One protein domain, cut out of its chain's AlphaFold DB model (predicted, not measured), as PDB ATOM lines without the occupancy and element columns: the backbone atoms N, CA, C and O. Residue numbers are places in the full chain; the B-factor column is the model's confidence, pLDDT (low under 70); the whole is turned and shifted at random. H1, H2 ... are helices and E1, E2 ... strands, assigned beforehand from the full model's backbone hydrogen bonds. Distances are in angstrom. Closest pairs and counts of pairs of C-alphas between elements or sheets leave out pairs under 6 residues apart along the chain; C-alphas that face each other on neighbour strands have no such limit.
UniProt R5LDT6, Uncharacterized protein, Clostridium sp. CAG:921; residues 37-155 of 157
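AT A GLANCE: This is residues 37 to 155 of the 157 residues of an uncharacterized protein of Clostridium sp. CAG:921 (UniProt R5LDT6). The model is one twisted, six-stranded antiparallel sheet with three helices over one face and no named helix over the other. H3 covers E2 toward one edge, H1 covers E6 toward the other, and the short H2 sits over E4 between them; residues 114 to 119 stick out. The 119 printed residues run E1 E2 E3 E4 H1 E5 E6 H2 H3, six named strands and three named helices, in the class mixed, helices and strands. The sheet's order is E1 E2 E3 E4 E6 E5. The whole is compact, with a radius of gyration of the C-alphas of 15.1 A and spans of 45 by 34 by 23 A.

HOW THE PARTS SIT: Start at E1, residues 48 to 55, an edge strand; with E2, 58 to 65, E3, 81 to 89, and E4, 92 to 101, it makes a meander, each strand the antiparallel neighbour of the one before. Look at N 51 and O 62, 2.9 A apart, for E1 and E2; N 61 and O 84, 2.8 A, for E2 and E3; N 85 and O 97, 2.8 A, for E3 and E4. Next comes H1, residues 105 to 113, then E5, 124 to 127, the other edge strand, and E6, 130 to 134. E5 and E6 form a hairpin, with N 125 and O 132 at 2.9 A, and E6 pairs with E4 through N 100 and O 131 at 2.8 A. E4, H1 and E5 are a split strand-helix-strand unit, two strands running the same way with E6 between them, and its crossover is right-handed. H1 lies over E6 at a height over the sheet of 8.7 A and runs along the strands; its closest C-alphas to E6 are Ala 108 and Val 130, 6.5 A. H2, residues 136 to 139, only just lies over E4, with 3 of its C-alphas falling on it; C-alphas 96 and 136 are the closest, 4.5 A. H3, residues 144 to 153, lies over E2 at 9 degrees on the local plane, with C-alphas 59 and 144 closest, 7.6 A. H1 and H3 on the same face make two layers, helices over a sheet, and are apart. In H1 and H3 every O i to N i+4 pair is within hydrogen-bond range; H2 is too short for one.

IN THESE COORDINATES: Find C-alpha 48 at (13.684, -24.042, 31.537), where E1 begins its 24.1 A. E3 spans 26.5 A and E4 26.9 A. H3 runs 14.4 A to C-alpha 153 at (1.428, -31.145, 29.109).

THE WHOLE: The C-alphas of Ile 71 and Asn 90 are farthest apart, 47.3 A. The printed part has no cut; the E2 to E3 link is long. Confidence is under 70 at residues 37 to 48, 66 to 77 and 115 to 122.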
ATOM      1  N   ASN A  37      28.654 -26.890  34.164       61.53
ATOM      2  CA  ASN A  37      29.023 -27.735  33.030       61.53
ATOM      3  C   ASN A  37      29.087 -29.218  33.426       61.53
ATOM      4  O   ASN A  37      28.675 -30.085  32.654       61.53
ATOM      5  N   ALA A  38      29.519 -29.524  34.654       58.88
ATOM      6  CA  ALA A  38      29.534 -30.891  35.180       58.88
ATOM      7  C   ALA A  38      28.120 -31.460  35.408       58.88
ATOM      8  O   ALA A  38      27.954 -32.673  35.536       58.88
ATOM      9  N   MET A  39      27.081 -30.615  35.423       61.00
ATOM     10  CA  MET A  39      25.688 -31.052  35.568       61.00
ATOM     11  C   MET A  39      25.032 -31.505  34.254       61.00
ATOM     12  O   MET A  39      23.931 -32.076  34.300       61.00
ATOM     13  N   ASN A  40      25.718 -31.325  33.115       61.28
ATOM     14  CA  ASN A  40      25.248 -31.662  31.765       61.28
ATOM     15  C   ASN A  40      23.849 -31.080  31.490       61.28
ATOM     16  O   ASN A  40      22.878 -31.814  31.303       61.28
ATOM     17  N   LEU A  41      23.742 -29.753  31.598       64.25
ATOM     18  CA  LEU A  41      22.492 -29.013  31.429       64.25
ATOM     19  C   LEU A  41      22.200 -28.834  29.934       64.25
ATOM     20  O   LEU A  41      23.029 -28.294  29.206       64.25
ATOM     21  N   ASP A  42      21.021 -29.265  29.484       59.56
ATOM     22  CA  ASP A  42      20.575 -29.139  28.091       59.56
ATOM     23  C   ASP A  42      19.387 -28.166  28.018       59.56
ATOM     24  O   ASP A  42      18.227 -28.517  28.271       59.56
ATOM     25  N   PHE A  43      19.687 -26.893  27.759       58.56
ATOM     26  CA  PHE A  43      18.691 -25.828  27.695       58.56
ATOM     27  C   PHE A  43      18.108 -25.725  26.283       58.56
ATOM     28  O   PHE A  43      18.750 -25.216  25.371       58.56
ATOM     29  N   LYS A  44      16.846 -26.140  26.112       53.19
ATOM     30  CA  LYS A  44      16.095 -25.897  24.865       53.19
ATOM     31  C   LYS A  44      15.638 -24.441  24.708       53.19
ATOM     32  O   LYS A  44      15.443 -24.004  23.584       53.19
ATOM     33  N   ASN A  45      15.475 -23.712  25.816       49.84
ATOM     34  CA  ASN A  45      15.078 -22.300  25.884       49.84
ATOM     35  C   ASN A  45      15.826 -21.582  27.026       49.84
ATOM     36  O   ASN A  45      16.346 -22.226  27.934       49.84
ATOM     37  N   ASN A  46      15.809 -20.243  27.030       52.16
ATOM     38  CA  ASN A  46      16.581 -19.392  27.954       52.16
ATOM     39  C   ASN A  46      16.254 -19.537  29.461       52.16
ATOM     40  O   ASN A  46      16.951 -18.920  30.264       52.16
ATOM     41  N   TYR A  47      15.232 -20.306  29.864       59.31
ATOM     42  CA  TYR A  47      14.722 -20.319  31.248       59.31
ATOM     43  C   TYR A  47      14.495 -21.716  31.844       59.31
ATOM     44  O   TYR A  47      14.852 -21.942  32.995       59.31
ATOM     45  N   VAL A  48      13.928 -22.660  31.089       67.56
ATOM     46  CA  VAL A  48      13.684 -24.042  31.537       67.56
ATOM     47  C   VAL A  48      13.891 -24.981  30.348       67.56
ATOM     48  O   VAL A  48      13.420 -24.698  29.245       67.56
ATOM     49  N   GLY A  49      14.612 -26.081  30.558       75.62
ATOM     50  CA  GLY A  49      14.821 -27.150  29.580       75.62
ATOM     51  C   GLY A  49      14.311 -28.488  30.109       75.62
ATOM     52  O   GLY A  49      14.182 -28.671  31.320       75.62
ATOM     53  N   TYR A  50      14.034 -29.439  29.217       84.31
ATOM     54  CA  TYR A  50      13.718 -30.805  29.627       84.31
ATOM     55  C   TYR A  50      14.136 -31.856  28.594       84.31
ATOM     56  O   TYR A  50      14.178 -31.599  27.384       84.31
ATOM     57  N   LYS A  51      14.393 -33.067  29.092       88.31
ATOM     58  CA  LYS A  51      14.705 -34.272  28.320       88.31
ATOM     59  C   LYS A  51      13.874 -35.442  28.843       88.31
ATOM     60  O   LYS A  51      13.706 -35.586  30.052       88.31
ATOM     61  N   ILE A  52      13.372 -36.269  27.931       89.88
ATOM     62  CA  ILE A  52      12.699 -37.532  28.248       89.88
ATOM     63  C   ILE A  52      13.455 -38.637  27.516       89.88
ATOM     64  O   ILE A  52      13.633 -38.558  26.300       89.88
ATOM     65  N   GLU A  53      13.905 -39.641  28.255       92.94
ATOM     66  CA  GLU A  53      14.505 -40.866  27.728       92.94
ATOM     67  C   GLU A  53      13.639 -42.041  28.159       92.94
ATOM     68  O   GLU A  53      13.273 -42.141  29.329       92.94
ATOM     69  N   GLN A  54      13.293 -42.915  27.220       90.94
ATOM     70  CA  GLN A  54      12.361 -44.008  27.462       90.94
ATOM     71  C   GLN A  54      12.907 -45.315  26.897       90.94
ATOM     72  O   GLN A  54      13.372 -45.364  25.758       90.94
ATOM     73  N   ASP A  55      12.779 -46.368  27.696       90.38
ATOM     74  CA  ASP A  55      12.897 -47.761  27.282       90.38
ATOM     75  C   ASP A  55      11.693 -48.566  27.816       90.38
ATOM     76  O   ASP A  55      10.760 -48.006  28.396       90.38
ATOM     77  N   THR A  56      11.672 -49.879  27.583       86.06
ATOM     78  CA  THR A  56      10.556 -50.756  27.980       86.06
ATOM     79  C   THR A  56      10.297 -50.770  29.489       86.06
ATOM     80  O   THR A  56       9.155 -50.942  29.906       86.06
ATOM     81  N   ASN A  57      11.332 -50.582  30.306       92.44
ATOM     82  CA  ASN A  57      11.266 -50.755  31.755       92.44
ATOM     83  C   ASN A  57      11.460 -49.439  32.507       92.44
ATOM     84  O   ASN A  57      11.454 -49.435  33.738       92.44
ATOM     85  N   LYS A  58      11.680 -48.324  31.805       95.19
ATOM     86  CA  LYS A  58      12.056 -47.071  32.446       95.19
ATOM     87  C   LYS A  58      11.684 -45.845  31.623       95.19
ATOM     88  O   LYS A  58      11.896 -45.789  30.414       95.19
ATOM     89  N   ILE A  59      11.241 -44.805  32.322       95.62
ATOM     90  CA  ILE A  59      11.177 -43.434  31.817       95.62
ATOM     91  C   ILE A  59      12.076 -42.572  32.701       95.62
ATOM     92  O   ILE A  59      11.891 -42.510  33.915       95.62
ATOM     93  N   VAL A  60      13.041 -41.884  32.098       96.00
ATOM     94  CA  VAL A  60      13.875 -40.880  32.766       96.00
ATOM     95  C   VAL A  60      13.478 -39.511  32.253       96.00
ATOM     96  O   VAL A  60      13.665 -39.178  31.084       96.00
ATOM     97  N   TYR A  61      12.946 -38.702  33.152       93.25
ATOM     98  CA  TYR A  61      12.592 -37.320  32.911       93.25
ATOM     99  C   TYR A  61      13.594 -36.416  33.617       93.25
ATOM    100  O   TYR A  61      13.751 -36.476  34.833       93.25
ATOM    101  N   THR A  62      14.279 -35.574  32.853       91.19
ATOM    102  CA  THR A  62      15.191 -34.569  33.399       91.19
ATOM    103  C   THR A  62      14.654 -33.180  33.104       91.19
ATOM    104  O   THR A  62      14.383 -32.862  31.947       91.19
ATOM    105  N   ARG A  63      14.543 -32.350  34.141       86.69
ATOM    106  CA  ARG A  63      14.211 -30.927  34.059       86.69
ATOM    107  C   ARG A  63      15.428 -30.095  34.447       86.69
ATOM    108  O   ARG A  63      16.080 -30.390  35.448       86.69
ATOM    109  N   TYR A  64      15.695 -29.052  33.673       83.25
ATOM    110  CA  TYR A  64      16.755 -28.076  33.904       83.25
ATOM    111  C   TYR A  64      16.133 -26.705  34.144       83.25
ATOM    112  O   TYR A  64      15.271 -26.284  33.371       83.25
ATOM    113  N   GLU A  65      16.582 -25.987  35.165       75.56
ATOM    114  CA  GLU A  65      16.169 -24.602  35.415       75.56
ATOM    115  C   GLU A  65      17.368 -23.673  35.229       75.56
ATOM    116  O   GLU A  65      18.412 -23.900  35.832       75.56
ATOM    117  N   ASN A  66      17.247 -22.642  34.387       66.00
ATOM    118  CA  ASN A  66      18.315 -21.668  34.151       66.00
ATOM    119  C   ASN A  66      18.201 -20.487  35.125       66.00
ATOM    120  O   ASN A  66      17.136 -19.888  35.282       66.00
ATOM    121  N   GLN A  67      19.322 -20.094  35.722       60.91
ATOM    122  CA  GLN A  67      19.436 -18.900  36.547       60.91
ATOM    123  C   GLN A  67      19.849 -17.684  35.716       60.91
ATOM    124  O   GLN A  67      21.023 -17.339  35.627       60.91
ATOM    125  N   ASN A  68      18.878 -16.933  35.201       52.00
ATOM    126  CA  ASN A  68      19.164 -15.621  34.602       52.00
ATOM    127  C   ASN A  68      19.257 -14.471  35.634       52.00
ATOM    128  O   ASN A  68      19.154 -13.305  35.262       52.00
ATOM    129  N   SER A  69      19.447 -14.744  36.935       48.19
ATOM    130  CA  SER A  69      19.499 -13.687  37.961       48.19
ATOM    131  C   SER A  69      20.517 -13.948  39.078       48.19
ATOM    132  O   SER A  69      20.340 -14.827  39.921       48.19
ATOM    133  N   LEU A  70      21.542 -13.084  39.148       42.66
ATOM    134  CA  LEU A  70      22.527 -12.983  40.241       42.66
ATOM    135  C   LEU A  70      21.883 -12.824  41.635       42.66
ATOM    136  O   LEU A  70      22.474 -13.219  42.635       42.66
ATOM    137  N   ILE A  71      20.673 -12.257  41.713       39.62
ATOM    138  CA  ILE A  71      19.971 -11.983  42.978       39.62
ATOM    139  C   ILE A  71      19.360 -13.263  43.568       39.62
ATOM    140  O   ILE A  71      19.312 -13.410  44.790       39.62
ATOM    141  N   GLN A  72      18.940 -14.216  42.730       44.25
ATOM    142  CA  GLN A  72      18.397 -15.493  43.212       44.25
ATOM    143  C   GLN A  72      19.489 -16.384  43.825       44.25
ATOM    144  O   GLN A  72      19.241 -17.051  44.828       44.25
ATOM    145  N   ASN A  73      20.722 -16.283  43.315       45.53
ATOM    146  CA  ASN A  73      21.898 -17.020  43.793       45.53
ATOM    147  C   ASN A  73      22.323 -16.728  45.241       45.53
ATOM    148  O   ASN A  73      23.068 -17.511  45.838       45.53
ATOM    149  N   LEU A  74      21.878 -15.593  45.789       44.19
ATOM    150  CA  LEU A  74      22.246 -15.120  47.124       44.19
ATOM    151  C   LEU A  74      21.186 -15.417  48.196       44.19
ATOM    152  O   LEU A  74      21.482 -15.263  49.379       44.19
ATOM    153  N   ARG A  75      19.952 -15.793  47.822       42.19
ATOM    154  CA  ARG A  75      18.835 -15.929  48.781       42.19
ATOM    155  C   ARG A  75      18.112 -17.272  48.769       42.19
ATOM    156  O   ARG A  75      17.460 -17.570  49.767       42.19
ATOM    157  N   PHE A  76      18.211 -18.068  47.705       49.59
ATOM    158  CA  PHE A  76      17.408 -19.282  47.565       49.59
ATOM    159  C   PHE A  76      18.257 -20.530  47.335       49.59
ATOM    160  O   PHE A  76      19.248 -20.503  46.607       49.59
ATOM    161  N   THR A  77      17.815 -21.623  47.951       60.66
ATOM    162  CA  THR A  77      18.215 -22.993  47.647       60.66
ATOM    163  C   THR A  77      17.976 -23.245  46.156       60.66
ATOM    164  O   THR A  77      16.829 -23.293  45.717       60.66
ATOM    165  N   TYR A  78      19.041 -23.333  45.358       71.44
ATOM    166  CA  TYR A  78      18.919 -23.478  43.907       71.44
ATOM    167  C   TYR A  78      19.142 -24.918  43.460       71.44
ATOM    168  O   TYR A  78      20.191 -25.512  43.731       71.44
ATOM    169  N   ILE A  79      18.155 -25.441  42.733       80.69
ATOM    170  CA  ILE A  79      18.128 -26.793  42.178       80.69
ATOM    171  C   ILE A  79      18.182 -26.677  40.643       80.69
ATOM    172  O   ILE A  79      17.140 -26.666  39.989       80.69
ATOM    173  N   PRO A  80      19.377 -26.559  40.038       80.50
ATOM    174  CA  PRO A  80      19.537 -26.436  38.583       80.50
ATOM    175  C   PRO A  80      19.010 -27.635  37.786       80.50
ATOM    176  O   PRO A  80      18.728 -27.501  36.593       80.50
ATOM    177  N   LYS A  81      18.918 -28.816  38.410       87.62
ATOM    178  CA  LYS A  81      18.559 -30.060  37.731       87.62
ATOM    179  C   LYS A  81      17.735 -30.976  38.630       87.62
ATOM    180  O   LYS A  81      18.124 -31.269  39.758       87.62
ATOM    181  N   ILE A  82      16.639 -31.488  38.082       89.81
ATOM    182  CA  ILE A  82      15.792 -32.505  38.711       89.81
ATOM    183  C   ILE A  82      15.710 -33.699  37.764       89.81
ATOM    184  O   ILE A  82      15.387 -33.527  36.589       89.81
ATOM    185  N   VAL A  83      16.009 -34.899  38.260       93.81
ATOM    186  CA  VAL A  83      15.915 -36.152  37.498       93.81
ATOM    187  C   VAL A  83      14.890 -37.057  38.160       93.81
ATOM    188  O   VAL A  83      15.134 -37.567  39.249       93.81
ATOM    189  N   THR A  84      13.774 -37.300  37.487       95.19
ATOM    190  CA  THR A  84      12.780 -38.288  37.903       95.19
ATOM    191  C   THR A  84      12.938 -39.548  37.071       95.19
ATOM    192  O   THR A  84      12.884 -39.507  35.844       95.19
ATOM    193  N   THR A  85      13.129 -40.680  37.736       96.94
ATOM    194  CA  THR A  85      13.203 -42.001  37.113       96.94
ATOM    195  C   THR A  85      11.990 -42.812  37.527       96.94
ATOM    196  O   THR A  85      11.826 -43.105  38.707       96.94
ATOM    197  N   TYR A  86      11.169 -43.185  36.554       96.56
ATOM    198  CA  TYR A  86      10.061 -44.119  36.704       96.56
ATOM    199  C   TYR A  86      10.528 -45.480  36.203       96.56
ATOM    200  O   TYR A  86      10.940 -45.583  35.049       96.56
ATOM    201  N   SER A  87      10.486 -46.498  37.051       96.38
ATOM    202  CA  SER A  87      10.820 -47.880  36.705       96.38
ATOM    203  C   SER A  87       9.552 -48.718  36.663       96.38
ATOM    204  O   SER A  87       8.660 -48.548  37.499       96.38
ATOM    205  N   PHE A  88       9.489 -49.625  35.697       94.12
ATOM    206  CA  PHE A  88       8.341 -50.470  35.430       94.12
ATOM    207  C   PHE A  88       8.721 -51.945  35.530       94.12
ATOM    208  O   PHE A  88       9.781 -52.366  35.069       94.12
ATOM    209  N   GLU A  89       7.815 -52.736  36.086       92.31
ATOM    210  CA  GLU A  89       7.851 -54.192  36.088       92.31
ATOM    211  C   GLU A  89       6.485 -54.693  35.611       92.31
ATOM    212  O   GLU A  89       5.441 -54.274  36.116       92.31
ATOM    213  N   ASN A  90       6.475 -55.537  34.575       88.12
ATOM    214  CA  ASN A  90       5.250 -56.054  33.950       88.12
ATOM    215  C   ASN A  90       4.236 -54.956  33.548       88.12
ATOM    216  O   ASN A  90       3.027 -55.148  33.652       88.12
ATOM    217  N   GLY A  91       4.727 -53.790  33.111       82.25
ATOM    218  CA  GLY A  91       3.893 -52.649  32.705       82.25
ATOM    219  C   GLY A  91       3.326 -51.813  33.859       82.25
ATOM    220  O   GLY A  91       2.615 -50.844  33.606       82.25
ATOM    221  N   THR A  92       3.661 -52.144  35.107       88.00
ATOM    222  CA  THR A  92       3.263 -51.398  36.313       88.00
ATOM    223  C   THR A  92       4.464 -50.720  36.955       88.00
ATOM    224  O   THR A  92       5.588 -51.181  36.786       88.00
ATOM    225  N   ILE A  93       4.253 -49.622  37.679       93.38
ATOM    226  CA  ILE A  93       5.346 -48.898  38.336       93.38
ATOM    227  C   ILE A  93       5.861 -49.698  39.527       93.38
ATOM    228  O   ILE A  93       5.125 -49.954  40.478       93.38
ATOM    229  N   SER A  94       7.144 -50.048  39.480       94.06
ATOM    230  CA  SER A  94       7.847 -50.734  40.566       94.06
ATOM    231  C   SER A  94       8.615 -49.763  41.458       94.06
ATOM    232  O   SER A  94       8.747 -49.997  42.658       94.06
ATOM    233  N   ASN A  95       9.113 -48.657  40.896       95.06
ATOM    234  CA  ASN A  95       9.829 -47.636  41.651       95.06
ATOM    235  C   ASN A  95       9.766 -46.268  40.967       95.06
ATOM    236  O   ASN A  95       9.893 -46.177  39.745       95.06
ATOM    237  N   VAL A  96       9.651 -45.198  41.753       95.00
ATOM    238  CA  VAL A  96       9.873 -43.826  41.289       95.00
ATOM    239  C   VAL A  96      10.885 -43.131  42.184       95.00
ATOM    240  O   VAL A  96      10.644 -42.934  43.370       95.00
ATOM    241  N   SER A  97      11.998 -42.708  41.593       95.50
ATOM    242  CA  SER A  97      13.061 -41.973  42.280       95.50
ATOM    243  C   SER A  97      13.186 -40.567  41.709       95.50
ATOM    244  O   SER A  97      13.364 -40.402  40.501       95.50
ATOM    245  N   VAL A  98      13.121 -39.553  42.571       94.44
ATOM    246  CA  VAL A  98      13.360 -38.153  42.206       94.44
ATOM    247  C   VAL A  98      14.680 -37.701  42.810       94.44
ATOM    248  O   VAL A  98      14.872 -37.784  44.019       94.44
ATOM    249  N   LYS A  99      15.592 -37.211  41.971       93.81
ATOM    250  CA  LYS A  99      16.881 -36.649  42.378       93.81
ATOM    251  C   LYS A  99      16.907 -35.150  42.143       93.81
ATOM    252  O   LYS A  99      16.845 -34.697  41.001       93.81
ATOM    253  N   TYR A 100      17.056 -34.396  43.220       90.31
ATOM    254  CA  TYR A 100      17.232 -32.952  43.217       90.31
ATOM    255  C   TYR A 100      18.725 -32.647  43.303       90.31
ATOM    256  O   TYR A 100      19.365 -32.928  44.315       90.31
ATOM    257  N   HIS A 101      19.296 -32.108  42.229       90.00
ATOM    258  CA  HIS A 101      20.700 -31.719  42.176       90.00
ATOM    259  C   HIS A 101      20.819 -30.244  42.541       90.00
ATOM    260  O   HIS A 101      20.479 -29.376  41.738       90.00
ATOM    261  N   TYR A 102      21.307 -29.972  43.745       86.12
ATOM    262  CA  TYR A 102      21.528 -28.627  44.255       86.12
ATOM    263  C   TYR A 102      22.847 -28.089  43.733       86.12
ATOM    264  O   TYR A 102      23.800 -28.837  43.495       86.12
ATOM    265  N   LEU A 103      22.927 -26.770  43.601       82.19
ATOM    266  CA  LEU A 103      24.170 -26.126  43.207       82.19
ATOM    267  C   LEU A 103      25.260 -26.264  44.284       82.19
ATOM    268  O   LEU A 103      26.431 -26.365  43.938       82.19
ATOM    269  N   ARG A 104      24.897 -26.312  45.572       80.56
ATOM    270  CA  ARG A 104      25.831 -26.458  46.705       80.56
ATOM    271  C   ARG A 104      25.396 -27.600  47.621       80.56
ATOM    272  O   ARG A 104      24.194 -27.822  47.783       80.56
ATOM    273  N   ALA A 105      26.341 -28.306  48.251       84.25
ATOM    274  CA  ALA A 105      25.977 -29.368  49.193       84.25
ATOM    275  C   ALA A 105      25.427 -28.794  50.505       84.25
ATOM    276  O   ALA A 105      24.497 -29.364  51.065       84.25
ATOM    277  N   SER A 106      25.884 -27.612  50.924       80.12
ATOM    278  CA  SER A 106      25.289 -26.850  52.031       80.12
ATOM    279  C   SER A 106      23.795 -26.566  51.830       80.12
ATOM    280  O   SER A 106      23.015 -26.674  52.776       80.12
ATOM    281  N   ASP A 107      23.387 -26.240  50.599       80.00
ATOM    282  CA  ASP A 107      21.993 -25.956  50.245       80.00
ATOM    283  C   ASP A 107      21.149 -27.240  50.303       80.00
ATOM    284  O   ASP A 107      20.081 -27.245  50.917       80.00
ATOM    285  N   ALA A 108      21.669 -28.349  49.761       84.38
ATOM    286  CA  ALA A 108      21.049 -29.670  49.884       84.38
ATOM    287  C   ALA A 108      20.933 -30.109  51.352       84.38
ATOM    288  O   ALA A 108      19.892 -30.592  51.784       84.38
ATOM    289  N   LYS A 109      21.988 -29.921  52.148       85.81
ATOM    290  CA  LYS A 109      22.013 -30.323  53.557       85.81
ATOM    291  C   LYS A 109      20.995 -29.541  54.378       85.81
ATOM    292  O   LYS A 109      20.248 -30.141  55.144       85.81
ATOM    293  N   LYS A 110      20.925 -28.224  54.172       83.19
ATOM    294  CA  LYS A 110      19.930 -27.360  54.811       83.19
ATOM    295  C   LYS A 110      18.504 -27.803  54.484       83.19
ATOM    296  O   LYS A 110      17.666 -27.810  55.378       83.19
ATOM    297  N   ASP A 111      18.236 -28.151  53.228       81.06
ATOM    298  CA  ASP A 111      16.909 -28.598  52.794       81.06
ATOM    299  C   ASP A 111      16.567 -30.007  53.306       81.06
ATOM    300  O   ASP A 111      15.445 -30.266  53.724       81.06
ATOM    301  N   TYR A 112      17.552 -30.907  53.361       83.25
ATOM    302  CA  TYR A 112      17.402 -32.240  53.948       83.25
ATOM    303  C   TYR A 112      17.110 -32.196  55.455       83.25
ATOM    304  O   TYR A 112      16.287 -32.965  55.941       83.25
ATOM    305  N   ASP A 113      17.774 -31.306  56.196       84.06
ATOM    306  CA  ASP A 113      17.589 -31.169  57.646       84.06
ATOM    307  C   ASP A 113      16.290 -30.426  58.019       84.06
ATOM    308  O   ASP A 113      15.883 -30.434  59.186       84.06
ATOM    309  N   ASN A 114      15.636 -29.778  57.049       78.81
ATOM    310  CA  ASN A 114      14.400 -29.043  57.268       78.81
ATOM    311  C   ASN A 114      13.195 -29.996  57.359       78.81
ATOM    312  O   ASN A 114      12.655 -30.445  56.352       78.81
ATOM    313  N   LYS A 115      12.753 -30.274  58.589       62.12
ATOM    314  CA  LYS A 115      11.649 -31.204  58.895       62.12
ATOM    315  C   LYS A 115      10.254 -30.686  58.533       62.12
ATOM    316  O   LYS A 115       9.300 -31.456  58.560       62.12
ATOM    317  N   ASP A 116      10.117 -29.405  58.194       57.06
ATOM    318  CA  ASP A 116       8.809 -28.802  57.901       57.06
ATOM    319  C   ASP A 116       8.244 -29.223  56.527       57.06
ATOM    320  O   ASP A 116       7.086 -28.942  56.227       57.06
ATOM    321  N   TYR A 117       9.042 -29.907  55.695       52.56
ATOM    322  CA  TYR A 117       8.686 -30.319  54.331       52.56
ATOM    323  C   TYR A 117       8.532 -31.842  54.147       52.56
ATOM    324  O   TYR A 117       8.649 -32.337  53.026       52.56
ATOM    325  N   ASP A 118       8.187 -32.596  55.198       54.16
ATOM    326  CA  ASP A 118       7.805 -34.021  55.095       54.16
ATOM    327  C   ASP A 118       6.392 -34.203  54.486       54.16
ATOM    328  O   ASP A 118       5.533 -34.911  55.011       54.16
ATOM    329  N   PHE A 119       6.118 -33.554  53.350       47.91
ATOM    330  CA  PHE A 119       4.799 -33.554  52.703       47.91
ATOM    331  C   PHE A 119       4.350 -34.936  52.206       47.91
ATOM    332  O   PHE A 119       3.153 -35.142  52.008       47.91
ATOM    333  N   PHE A 120       5.274 -35.879  51.996       52.16
ATOM    334  CA  PHE A 120       4.984 -37.102  51.237       52.16
ATOM    335  C   PHE A 120       5.293 -38.415  51.958       52.16
ATOM    336  O   PHE A 120       5.087 -39.471  51.364       52.16
ATOM    337  N   ASN A 121       5.743 -38.380  53.221       56.12
ATOM    338  CA  ASN A 121       6.157 -39.580  53.969       56.12
ATOM    339  C   ASN A 121       7.068 -40.505  53.124       56.12
ATOM    340  O   ASN A 121       6.965 -41.732  53.167       56.12
ATOM    341  N   SER A 122       7.897 -39.889  52.278       64.00
ATOM    342  CA  SER A 122       8.785 -40.545  51.330       64.00
ATOM    343  C   SER A 122      10.093 -40.900  52.021       64.00
ATOM    344  O   SER A 122      10.573 -40.185  52.902       64.00
ATOM    345  N   SER A 123      10.710 -42.011  51.614       81.31
ATOM    346  CA  SER A 123      12.091 -42.252  52.029       81.31
ATOM    347  C   SER A 123      12.991 -41.218  51.344       81.31
ATOM    348  O   SER A 123      12.909 -41.008  50.130       81.31
ATOM    349  N   LYS A 124      13.820 -40.531  52.136       85.19
ATOM    350  CA  LYS A 124      14.688 -39.442  51.681       85.19
ATOM    351  C   LYS A 124      16.134 -39.731  52.057       85.19
ATOM    352  O   LYS A 124      16.441 -40.094  53.193       85.19
ATOM    353  N   SER A 125      17.039 -39.542  51.108       90.44
ATOM    354  CA  SER A 125      18.483 -39.671  51.314       90.44
ATOM    355  C   SER A 125      19.220 -38.492  50.694       90.44
ATOM    356  O   SER A 125      18.704 -37.821  49.802       90.44
ATOM    357  N   ILE A 126      20.429 -38.231  51.183       90.19
ATOM    358  CA  ILE A 126      21.299 -37.181  50.665       90.19
ATOM    359  C   ILE A 126      22.699 -37.740  50.426       90.19
ATOM    360  O   ILE A 126      23.274 -38.401  51.290       90.19
ATOM    361  N   GLU A 127      23.254 -37.443  49.256       90.69
ATOM    362  CA  GLU A 127      24.648 -37.702  48.913       90.69
ATOM    363  C   GLU A 127      25.246 -36.423  48.320       90.69
ATOM    364  O   GLU A 127      24.868 -35.985  47.231       90.69
ATOM    365  N   LYS A 128      26.188 -35.802  49.042       88.75
ATOM    366  CA  LYS A 128      26.774 -34.500  48.680       88.75
ATOM    367  C   LYS A 128      25.679 -33.450  48.434       88.75
ATOM    368  O   LYS A 128      24.940 -33.103  49.348       88.75
ATOM    369  N   ASN A 129      25.586 -32.943  47.208       87.06
ATOM    370  CA  ASN A 129      24.641 -31.930  46.758       87.06
ATOM    371  C   ASN A 129      23.387 -32.527  46.104       87.06
ATOM    372  O   ASN A 129      22.692 -31.815  45.384       87.06
ATOM    373  N   VAL A 130      23.113 -33.820  46.290       90.94
ATOM    374  CA  VAL A 130      21.957 -34.492  45.692       90.94
ATOM    375  C   VAL A 130      21.061 -35.053  46.779       90.94
ATOM    376  O   VAL A 130      21.493 -35.877  47.581       90.94
ATOM    377  N   ILE A 131      19.797 -34.648  46.763       91.12
ATOM    378  CA  ILE A 131      18.742 -35.285  47.550       91.12
ATOM    379  C   ILE A 131      18.006 -36.267  46.649       91.12
ATOM    380  O   ILE A 131      17.627 -35.912  45.535       91.12
ATOM    381  N   THR A 132      17.788 -37.483  47.140       93.12
ATOM    382  CA  THR A 132      16.967 -38.495  46.473       93.12
ATOM    383  C   THR A 132      15.729 -38.790  47.310       93.12
ATOM    384  O   THR A 132      15.857 -39.097  48.495       93.12
ATOM    385  N   GLU A 133      14.559 -38.740  46.682       92.06
ATOM    386  CA  GLU A 133      13.264 -39.055  47.288       92.06
ATOM    387  C   GLU A 133      12.579 -40.206  46.544       92.06
ATOM    388  O   GLU A 133      12.615 -40.278  45.310       92.06
ATOM    389  N   ASP A 134      11.958 -41.107  47.302       91.94
ATOM    390  CA  ASP A 134      11.095 -42.164  46.775       91.94
ATOM    391  C   ASP A 134       9.650 -41.665  46.651       91.94
ATOM    392  O   ASP A 134       8.990 -41.370  47.645       91.94
ATOM    393  N   MET A 135       9.155 -41.592  45.418       92.00
ATOM    394  CA  MET A 135       7.799 -41.144  45.088       92.00
ATOM    395  C   MET A 135       6.919 -42.287  44.571       92.00
ATOM    396  O   MET A 135       5.882 -42.037  43.953       92.00
ATOM    397  N   THR A 136       7.317 -43.544  44.786       92.38
ATOM    398  CA  THR A 136       6.637 -44.717  44.211       92.38
ATOM    399  C   THR A 136       5.155 -44.742  44.568       92.38
ATOM    400  O   THR A 136       4.328 -44.926  43.680       92.38
ATOM    401  N   GLU A 137       4.802 -44.485  45.832       90.00
ATOM    402  CA  GLU A 137       3.406 -44.480  46.301       90.00
ATOM    403  C   GLU A 137       2.520 -43.533  45.478       90.00
ATOM    404  O   GLU A 137       1.468 -43.930  44.981       90.00
ATOM    405  N   PHE A 138       2.998 -42.307  45.244       87.69
ATOM    406  CA  PHE A 138       2.243 -41.274  44.537       87.69
ATOM    407  C   PHE A 138       1.910 -41.674  43.094       87.69
ATOM    408  O   PHE A 138       0.844 -41.343  42.575       87.69
ATOM    409  N   TYR A 139       2.819 -42.401  42.446       90.06
ATOM    410  CA  TYR A 139       2.686 -42.770  41.042       90.06
ATOM    411  C   TYR A 139       2.256 -44.220  40.821       90.06
ATOM    412  O   TYR A 139       1.950 -44.544  39.687       90.06
ATOM    413  N   LYS A 140       2.171 -45.085  41.839       89.44
ATOM    414  CA  LYS A 140       2.014 -46.553  41.694       89.44
ATOM    415  C   LYS A 140       0.898 -47.026  40.746       89.44
ATOM    416  O   LYS A 140       1.007 -48.092  40.155       89.44
ATOM    417  N   ASN A 141      -0.166 -46.234  40.596       90.12
ATOM    418  CA  ASN A 141      -1.327 -46.556  39.759       90.12
ATOM    419  C   ASN A 141      -1.273 -45.936  38.352       90.12
ATOM    420  O   ASN A 141      -2.249 -46.034  37.614       90.12
ATOM    421  N   LYS A 142      -0.184 -45.247  37.998       91.19
ATOM    422  CA  LYS A 142      -0.025 -44.573  36.710       91.19
ATOM    423  C   LYS A 142       0.558 -45.509  35.662       91.19
ATOM    424  O   LYS A 142       1.447 -46.310  35.946       91.19
ATOM    425  N   THR A 143       0.093 -45.365  34.428       91.44
ATOM    426  CA  THR A 143       0.712 -46.015  33.271       91.44
ATOM    427  C   THR A 143       1.884 -45.191  32.734       91.44
ATOM    428  O   THR A 143       2.028 -43.997  33.016       91.44
ATOM    429  N   ALA A 144       2.729 -45.828  31.920       90.94
ATOM    430  CA  ALA A 144       3.803 -45.145  31.202       90.94
ATOM    431  C   ALA A 144       3.271 -44.012  30.301       90.94
ATOM    432  O   ALA A 144       3.867 -42.937  30.250       90.94
ATOM    433  N   GLU A 145       2.134 -44.230  29.632       91.00
ATOM    434  CA  GLU A 145       1.487 -43.228  28.776       91.00
ATOM    435  C   GLU A 145       1.008 -42.023  29.591       91.00
ATOM    436  O   GLU A 145       1.362 -40.891  29.267       91.00
ATOM    437  N   GLU A 146       0.316 -42.252  30.714       92.31
ATOM    438  CA  GLU A 146      -0.138 -41.170  31.597       92.31
ATOM    439  C   GLU A 146       1.026 -40.323  32.132       92.31
ATOM    440  O   GLU A 146       0.900 -39.101  32.254       92.31
ATOM    441  N   ILE A 147       2.161 -40.953  32.459       92.38
ATOM    442  CA  ILE A 147       3.370 -40.240  32.892       92.38
ATOM    443  C   ILE A 147       3.885 -39.338  31.771       92.38
ATOM    444  O   ILE A 147       4.153 -38.158  32.004       92.38
ATOM    445  N   ILE A 148       4.021 -39.870  30.555       91.19
ATOM    446  CA  ILE A 148       4.546 -39.119  29.409       91.19
ATOM    447  C   ILE A 148       3.636 -37.942  29.067       91.19
ATOM    448  O   ILE A 148       4.138 -36.837  28.840       91.19
ATOM    449  N   ASP A 149       2.324 -38.162  29.061       91.12
ATOM    450  CA  ASP A 149       1.342 -37.123  28.767       91.12
ATOM    451  C   ASP A 149       1.382 -36.014  29.818       91.12
ATOM    452  O   ASP A 149       1.448 -34.838  29.459       91.12
ATOM    453  N   THR A 150       1.465 -36.382  31.101       88.88
ATOM    454  CA  THR A 150       1.612 -35.424  32.210       88.88
ATOM    455  C   THR A 150       2.899 -34.606  32.087       88.88
ATOM    456  O   THR A 150       2.902 -33.398  32.321       88.88
ATOM    457  N   ILE A 151       4.019 -35.234  31.716       88.31
ATOM    458  CA  ILE A 151       5.280 -34.506  31.529       88.31
ATOM    459  C   ILE A 151       5.150 -33.525  30.363       88.31
ATOM    460  O   ILE A 151       5.510 -32.359  30.511       88.31
ATOM    461  N   LYS A 152       4.642 -33.974  29.209       86.31
ATOM    462  CA  LYS A 152       4.532 -33.144  28.002       86.31
ATOM    463  C   LYS A 152       3.542 -31.992  28.172       86.31
ATOM    464  O   LYS A 152       3.821 -30.895  27.691       86.31
ATOM    465  N   SER A 153       2.424 -32.199  28.874       84.94
ATOM    466  CA  SER A 153       1.428 -31.145  29.109       84.94
ATOM    467  C   SER A 153       2.003 -29.947  29.862       84.94
ATOM    468  O   SER A 153       1.591 -28.822  29.609       84.94
ATOM    469  N   ASN A 154       3.001 -30.165  30.726       78.44
ATOM    470  CA  ASN A 154       3.659 -29.096  31.485       78.44
ATOM    471  C   ASN A 154       4.505 -28.141  30.624       78.44
ATOM    472  O   ASN A 154       4.954 -27.116  31.130       78.44
ATOM    473  N   TYR A 155       4.747 -28.472  29.351       72.62
ATOM    474  CA  TYR A 155       5.615 -27.702  28.452       72.62
ATOM    475  C   TYR A 155       4.959 -27.298  27.131       72.62
ATOM    476  O   TYR A 155       5.577 -26.579  26.353       72.62
TER     477      TYR A 155